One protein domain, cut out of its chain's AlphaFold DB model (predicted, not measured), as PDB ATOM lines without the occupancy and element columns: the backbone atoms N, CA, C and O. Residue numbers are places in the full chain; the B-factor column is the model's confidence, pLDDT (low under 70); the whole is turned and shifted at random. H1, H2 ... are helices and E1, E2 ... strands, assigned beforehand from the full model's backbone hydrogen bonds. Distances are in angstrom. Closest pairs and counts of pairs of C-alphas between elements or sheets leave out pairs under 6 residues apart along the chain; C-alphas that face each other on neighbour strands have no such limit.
ATOM      1  N   GLU A 217      75.337  80.615  83.416       93.50
ATOM      2  CA  GLU A 217      75.443  79.328  82.746       93.50
ATOM      3  C   GLU A 217      74.176  78.525  83.005       93.50
ATOM      4  O   GLU A 217      73.720  78.436  84.144       93.50
ATOM      5  N   ILE A 218      73.635  77.923  81.951       93.25
ATOM      6  CA  ILE A 218      72.459  77.064  81.961       93.25
ATOM      7  C   ILE A 218      72.877  75.665  81.508       93.25
ATOM      8  O   ILE A 218      73.578  75.503  80.503       93.25
ATOM      9  N   ARG A 219      72.401  74.648  82.228       91.31
ATOM     10  CA  ARG A 219      72.525  73.241  81.836       91.31
ATOM     11  C   ARG A 219      71.180  72.534  81.891       91.31
ATOM     12  O   ARG A 219      70.312  72.886  82.689       91.31
ATOM     13  N   GLU A 220      71.048  71.514  81.060       90.75
ATOM     14  CA  GLU A 220      69.958  70.546  81.126       90.75
ATOM     15  C   GLU A 220      70.278  69.473  82.167       90.75
ATOM     16  O   GLU A 220      71.408  68.989  82.229       90.75
ATOM     17  N   GLN A 221      69.301  69.142  83.009       90.56
ATOM     18  CA  GLN A 221      69.429  68.130  84.053       90.56
ATOM     19  C   GLN A 221      68.078  67.443  84.260       90.56
ATOM     20  O   GLN A 221      67.092  68.101  84.572       90.56
ATOM     21  N   ASP A 222      68.045  66.118  84.106       85.19
ATOM     22  CA  ASP A 222      66.915  65.232  84.416       85.19
ATOM     23  C   ASP A 222      65.552  65.579  83.788       85.19
ATOM     24  O   ASP A 222      64.559  65.031  84.245       85.19
ATOM     25  N   ASP A 223      65.515  66.387  82.721       84.69
ATOM     26  CA  ASP A 223      64.353  66.998  82.044       84.69
ATOM     27  C   ASP A 223      64.114  68.482  82.357       84.69
ATOM     28  O   ASP A 223      63.384  69.141  81.622       84.69
ATOM     29  N   GLY A 224      64.720  69.034  83.396       88.69
ATOM     30  CA  GLY A 224      64.631  70.447  83.733       88.69
ATOM     31  C   GLY A 224      65.896  71.208  83.360       88.69
ATOM     32  O   GLY A 224      66.823  70.682  82.737       88.69
ATOM     33  N   PHE A 225      65.948  72.463  83.799       90.69
ATOM     34  CA  PHE A 225      67.125  73.303  83.615       90.69
ATOM     35  C   PHE A 225      67.598  73.865  84.929       90.69
ATOM     36  O   PHE A 225      66.804  74.289  85.770       90.69
ATOM     37  N   GLN A 226      68.913  73.896  85.067       92.38
ATOM     38  CA  GLN A 226      69.569  74.539  86.180       92.38
ATOM     39  C   GLN A 226      70.411  75.699  85.682       92.38
ATOM     40  O   GLN A 226      70.967  75.637  84.583       92.38
ATOM     41  N   PHE A 227      70.536  76.729  86.509       93.31
ATOM     42  CA  PHE A 227      71.415  77.856  86.257       93.31
ATOM     43  C   PHE A 227      72.431  78.043  87.379       93.31
ATOM     44  O   PHE A 227      72.214  77.613  88.514       93.31
ATOM     45  N   ARG A 228      73.546  78.695  87.056       92.31
ATOM     46  CA  ARG A 228      74.490  79.245  88.032       92.31
ATOM     47  C   ARG A 228      75.058  80.565  87.529       92.31
ATOM     48  O   ARG A 228      75.261  80.743  86.329       92.31
ATOM     49  N   TRP A 229      75.342  81.481  88.447       85.44
ATOM     50  CA  TRP A 229      75.925  82.779  88.121       85.44
ATOM     51  C   TRP A 229      77.458  82.766  88.304       85.44
ATOM     52  O   TRP A 229      77.924  82.443  89.401       85.44
ATOM     53  N   PRO A 230      78.258  83.073  87.261       72.56
ATOM     54  CA  PRO A 230      79.709  83.260  87.377       72.56
ATOM     55  C   PRO A 230      80.080  84.421  88.337       72.56
ATOM     56  O   PRO A 230      79.263  85.322  88.519       72.56
ATOM     57  N   PRO A 231      81.297  84.446  88.934       50.78
ATOM     58  CA  PRO A 231      82.503  83.848  88.354       50.78
ATOM     59  C   PRO A 231      82.940  82.439  88.789       50.78
ATOM     60  O   PRO A 231      83.676  81.858  88.001       50.78
ATOM     61  N   SER A 232      82.600  81.845  89.951       47.91
ATOM     62  CA  SER A 232      83.389  80.637  90.333       47.91
ATOM     63  C   SER A 232      82.867  79.571  91.308       47.91
ATOM     64  O   SER A 232      83.519  78.532  91.380       47.91
ATOM     65  N   THR A 233      81.739  79.685  92.013       55.62
ATOM     66  CA  THR A 233      81.335  78.604  92.963       55.62
ATOM     67  C   THR A 233      79.829  78.413  93.138       55.62
ATOM     68  O   THR A 233      79.403  77.691  94.038       55.62
ATOM     69  N   GLY A 234      79.008  79.037  92.288       68.50
ATOM     70  CA  GLY A 234      77.555  78.965  92.423       68.50
ATOM     71  C   GLY A 234      77.043  77.523  92.393       68.50
ATOM     72  O   GLY A 234      77.348  76.766  91.466       68.50
ATOM     73  N   THR A 235      76.255  77.152  93.401       86.50
ATOM     74  CA  THR A 235      75.429  75.947  93.364       86.50
ATOM     75  C   THR A 235      74.431  76.063  92.220       86.50
ATOM     76  O   THR A 235      73.870  77.127  91.967       86.50
ATOM     77  N   TRP A 236      74.224  74.956  91.516       90.75
ATOM     78  CA  TRP A 236      73.205  74.875  90.479       90.75
ATOM     79  C   TRP A 236      71.816  75.006  91.103       90.75
ATOM     80  O   TRP A 236      71.494  74.296  92.054       90.75
ATOM     81  N   GLN A 237      71.007  75.908  90.557       91.38
ATOM     82  CA  GLN A 237      69.651  76.205  91.014       91.38
ATOM     83  C   GLN A 237      68.644  75.855  89.923       91.38
ATOM     84  O   GLN A 237      68.906  76.113  88.751       91.38
ATOM     85  N   TRP A 238      67.500  75.269  90.281       92.19
ATOM     86  CA  TRP A 238      66.459  74.918  89.312       92.19
ATOM     87  C   TRP A 238      65.766  76.163  88.753       92.19
ATOM     88  O   TRP A 238      65.117  76.904  89.490       92.19
ATOM     89  N   ALA A 239      65.876  76.360  87.440       91.38
ATOM     90  CA  ALA A 239      65.159  77.395  86.700       91.38
ATOM     91  C   ALA A 239      63.737  76.959  86.303       91.38
ATOM     92  O   ALA A 239      62.881  77.800  86.048       91.38
ATOM     93  N   THR A 240      63.491  75.651  86.219       89.75
ATOM     94  CA  THR A 240      62.189  75.043  85.898       89.75
ATOM     95  C   THR A 240      61.476  74.544  87.151       89.75
ATOM     96  O   THR A 240      62.093  74.391  88.202       89.75
ATOM     97  N   GLU A 241      60.184  74.241  87.038       84.81
ATOM     98  CA  GLU A 241      59.390  73.683  88.136       84.81
ATOM     99  C   GLU A 241      59.855  72.257  88.470       84.81
ATOM    100  O   GLU A 241      59.554  71.314  87.739       84.81
ATOM    101  N   ARG A 242      60.649  72.110  89.540       78.00
ATOM    102  CA  ARG A 242      61.105  70.819  90.073       78.00
ATOM    103  C   ARG A 242      61.669  70.974  91.484       78.00
ATOM    104  O   ARG A 242      62.409  71.919  91.718       78.00
ATOM    105  N   ASP A 243      61.327  70.061  92.397       67.44
ATOM    106  CA  ASP A 243      61.823  70.028  93.789       67.44
ATOM    107  C   ASP A 243      61.744  71.385  94.530       67.44
ATOM    108  O   ASP A 243      62.586  71.708  95.366       67.44
ATOM    109  N   GLY A 244      60.707  72.176  94.221       60.47
ATOM    110  CA  GLY A 244      60.528  73.556  94.683       60.47
ATOM    111  C   GLY A 244      61.232  74.572  93.768       60.47
ATOM    112  O   GLY A 244      62.441  74.476  93.553       60.47
ATOM    113  N   PRO A 245      60.520  75.563  93.204       62.44
ATOM    114  CA  PRO A 245      61.145  76.509  92.292       62.44
ATOM    115  C   PRO A 245      62.075  77.468  93.047       62.44
ATOM    116  O   PRO A 245      61.716  78.014  94.090       62.44
ATOM    117  N   THR A 246      63.278  77.696  92.511       81.12
ATOM    118  CA  THR A 246      64.172  78.753  93.032       81.12
ATOM    119  C   THR A 246      63.801  80.138  92.505       81.12
ATOM    120  O   THR A 246      64.151  81.153  93.106       81.12
ATOM    121  N   LEU A 247      63.071  80.166  91.389       89.19
ATOM    122  CA  LEU A 247      62.524  81.361  90.768       89.19
ATOM    123  C   LEU A 247      61.091  81.596  91.260       89.19
ATOM    124  O   LEU A 247      60.363  80.647  91.534       89.19
ATOM    125  N   GLU A 248      60.669  82.857  91.315       90.50
ATOM    126  CA  GLU A 248      59.280  83.237  91.605       90.50
ATOM    127  C   GLU A 248      58.333  82.700  90.521       90.50
ATOM    128  O   GLU A 248      57.264  82.175  90.809       90.50
ATOM    129  N   THR A 249      58.759  82.798  89.258       90.25
ATOM    130  CA  THR A 249      58.075  82.201  88.105       90.25
ATOM    131  C   THR A 249      59.009  81.199  87.428       90.25
ATOM    132  O   THR A 249      60.026  81.615  86.866       90.25
ATOM    133  N   PRO A 250      58.707  79.891  87.465       91.25
ATOM    134  CA  PRO A 250      59.509  78.889  86.775       91.25
ATOM    135  C   PRO A 250      59.544  79.127  85.263       91.25
ATOM    136  O   PRO A 250      58.521  79.416  84.645       91.25
ATOM    137  N   LEU A 251      60.714  78.955  84.652       90.50
ATOM    138  CA  LEU A 251      60.890  79.142  83.218       90.50
ATOM    139  C   LEU A 251      60.272  78.002  82.407       90.50
ATOM    140  O   LEU A 251      60.378  76.821  82.748       90.50
ATOM    141  N   LYS A 252      59.728  78.346  81.239       90.75
ATOM    142  CA  LYS A 252      59.288  77.364  80.239       90.75
ATOM    143  C   LYS A 252      60.478  76.794  79.465       90.75
ATOM    144  O   LYS A 252      61.314  77.544  78.961       90.75
ATOM    145  N   LYS A 253      60.493  75.470  79.244       88.00
ATOM    146  CA  LYS A 253      61.541  74.776  78.455       88.00
ATOM    147  C   LYS A 253      61.741  75.372  77.053       88.00
ATOM    148  O   LYS A 253      62.845  75.374  76.516       88.00
ATOM    149  N   SER A 254      60.676  75.921  76.467       90.50
ATOM    150  CA  SER A 254      60.692  76.541  75.138       90.50
ATOM    151  C   SER A 254      61.582  77.783  75.026       90.50
ATOM    152  O   SER A 254      61.910  78.163  73.903       90.50
ATOM    153  N   LEU A 255      61.993  78.404  76.139       88.88
ATOM    154  CA  LEU A 255      62.883  79.569  76.134       88.88
ATOM    155  C   LEU A 255      64.327  79.224  75.743       88.88
ATOM    156  O   LEU A 255      65.056  80.083  75.257       88.88
ATOM    157  N   LEU A 256      64.743  77.964  75.876       84.06
ATOM    158  CA  LEU A 256      66.126  77.567  75.602       84.06
ATOM    159  C   LEU A 256      66.538  77.635  74.146       84.06
ATOM    160  O   LEU A 256      67.720  77.784  73.852       84.06
ATOM    161  N   LYS A 257      65.573  77.545  73.228       88.12
ATOM    162  CA  LYS A 257      65.853  77.656  71.793       88.12
ATOM    163  C   LYS A 257      66.443  79.018  71.408       88.12
ATOM    164  O   LYS A 257      66.927  79.165  70.294       88.12
ATOM    165  N   TYR A 258      66.377  80.000  72.311       87.31
ATOM    166  CA  TYR A 258      66.928  81.339  72.135       87.31
ATOM    167  C   TYR A 258      68.301  81.528  72.796       87.31
ATOM    168  O   TYR A 258      68.881  82.603  72.667       87.31
ATOM    169  N   LEU A 259      68.816  80.530  73.525       90.75
ATOM    170  CA  LEU A 259      70.093  80.657  74.223       90.75
ATOM    171  C   LEU A 259      71.269  80.288  73.326       90.75
ATOM    172  O   LEU A 259      71.215  79.347  72.532       90.75
ATOM    173  N   THR A 260      72.370  81.005  73.525       87.50
ATOM    174  CA  THR A 260      73.631  80.715  72.846       87.50
ATOM    175  C   THR A 260      74.328  79.554  73.546       87.50
ATOM    176  O   THR A 260      74.509  79.581  74.765       87.50
ATOM    177  N   ARG A 261      74.734  78.540  72.779       92.06
ATOM    178  CA  ARG A 261      75.604  77.460  73.261       92.06
ATOM    179  C   ARG A 261      77.060  77.868  73.099       92.06
ATOM    180  O   ARG A 261      77.441  78.371  72.047       92.06
ATOM    181  N   VAL A 262      77.855  77.637  74.135       88.94
ATOM    182  CA  VAL A 262      79.297  77.873  74.132       88.94
ATOM    183  C   VAL A 262      80.010  76.645  74.677       88.94
ATOM    184  O   VAL A 262      79.577  76.049  75.666       88.94
ATOM    185  N   ASP A 263      81.121  76.281  74.048       87.88
ATOM    186  CA  ASP A 263      81.995  75.232  74.557       87.88
ATOM    187  C   ASP A 263      82.951  75.817  75.600       87.88
ATOM    188  O   ASP A 263      83.712  76.749  75.327       87.88
ATOM    189  N   ARG A 264      82.927  75.263  76.814       81.94
ATOM    190  CA  ARG A 264      83.860  75.593  77.898       81.94
ATOM    191  C   ARG A 264      84.483  74.315  78.425       81.94
ATOM    192  O   ARG A 264      83.795  73.477  78.995       81.94
ATOM    193  N   ASN A 265      85.794  74.160  78.239       83.31
ATOM    194  CA  ASN A 265      86.550  72.990  78.708       83.31
ATOM    195  C   ASN A 265      85.949  71.648  78.238       83.31
ATOM    196  O   ASN A 265      85.856  70.696  79.008       83.31
ATOM    197  N   GLY A 266      85.487  71.590  76.984       84.50
ATOM    198  CA  GLY A 266      84.855  70.397  76.410       84.50
ATOM    199  C   GLY A 266      83.413  70.142  76.869       84.50
ATOM    200  O   GLY A 266      82.843  69.115  76.512       84.50
ATOM    201  N   GLN A 267      82.811  71.054  77.641       83.25
ATOM    202  CA  GLN A 267      81.396  71.017  78.002       83.25
ATOM    203  C   GLN A 267      80.621  72.092  77.233       83.25
ATOM    204  O   GLN A 267      80.920  73.281  77.350       83.25
ATOM    205  N   SER A 268      79.591  71.676  76.494       86.94
ATOM    206  CA  SER A 268      78.623  72.592  75.882       86.94
ATOM    207  C   SER A 268      77.683  73.116  76.969       86.94
ATOM    208  O   SER A 268      76.792  72.392  77.419       86.94
ATOM    209  N   VAL A 269      77.839  74.381  77.353       90.31
ATOM    210  CA  VAL A 269      76.920  75.088  78.257       90.31
ATOM    211  C   VAL A 269      76.112  76.121  77.480       90.31
ATOM    212  O   VAL A 269      76.561  76.649  76.464       90.31
ATOM    213  N   MET A 270      74.899  76.413  77.934       93.62
ATOM    214  CA  MET A 270      74.106  77.518  77.392       93.62
ATOM    215  C   MET A 270      74.348  78.769  78.236       93.62
ATOM    216  O   MET A 270      74.508  78.664  79.448       93.62
ATOM    217  N   ILE A 271      74.364  79.948  77.620       93.88
ATOM    218  CA  ILE A 271      74.507  81.223  78.329       93.88
ATOM    219  C   ILE A 271      73.174  81.964  78.317       93.88
ATOM    220  O   ILE A 271      72.536  82.102  77.273       93.88
ATOM    221  N   TRP A 272      72.758  82.452  79.483       95.56
ATOM    222  CA  TRP A 272      71.536  83.223  79.654       95.56
ATOM    223  C   TRP A 272      71.683  84.637  79.083       95.56
ATOM    224  O   TRP A 272      72.154  85.542  79.761       95.56
ATOM    225  N   THR A 273      71.278  84.844  77.833       95.88
ATOM    226  CA  THR A 273      71.371  86.142  77.132       95.88
ATOM    227  C   THR A 273      70.000  86.746  76.833       95.88
ATOM    228  O   THR A 273      69.838  87.485  75.867       95.88
TER     229      THR A 273
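What this domain is: This is residues 217 to 273 of the 370 residues of an uncharacterized protein of Polyangiaceae bacterium (UniProt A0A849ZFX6). Two strand hairpins, E1 with E2 and E3 with E4, stand side by side through E1 and E4 in one small, strongly twisted sheet, with the short helix H1 over one face. A long stretch with no named element, residues 229 to 252, folds back along the E2 edge, where residues 237 to 238 pair with E2, and leads round to H1. The 57 printed residues hold four named strands and one named helix, in the order E1 E2 H1 E3 E4; the sheet runs E2 E1 E4 E3, all antiparallel. The class is mixed, with under half of the residues in named elements; the whole is compact, with a radius of gyration of the C-alphas of 11.2 A and spans of 30 by 26 by 21 A.

Where its parts are: E1, residues 217 to 221, begins at C-alpha (75.443, 79.328, 82.746) and is 12.8 A long. E2 is residues 224 to 228, 13.9 A. E3 is residues 260 to 264, 12.5 A, and E4, residues 267 to 271, 12.3 A, ends at C-alpha (74.507, 81.223, 78.329). H1 is residues 253 to 258, 10.6 A.

How they stand to each other: E1 and E4 are antiparallel at 117 degrees, with N 218 and O 270 2.8 A apart. In the hairpin E1 and E2, N 219 and O 226 are 2.9 A apart; in the hairpin E3 and E4, N 262 and O 269 are 2.8 A apart. H1 is on the sheet at a height of 8.9 A; its closest C-alphas to E2 are Lys 253 and Gly 224, 7.5 A. In H1, 0 of 2 O i to N i+4 pairs and 2 of 3 O i to N i+3 pairs are within hydrogen-bond range.

The domain as a whole: The C-alphas farthest apart, Glu 248 and Gly 266, are 32.4 A apart. The printed part has no cut; the link E2 to H1 is long. Residues 231 to 234 and 243 to 245 have pLDDT under 70.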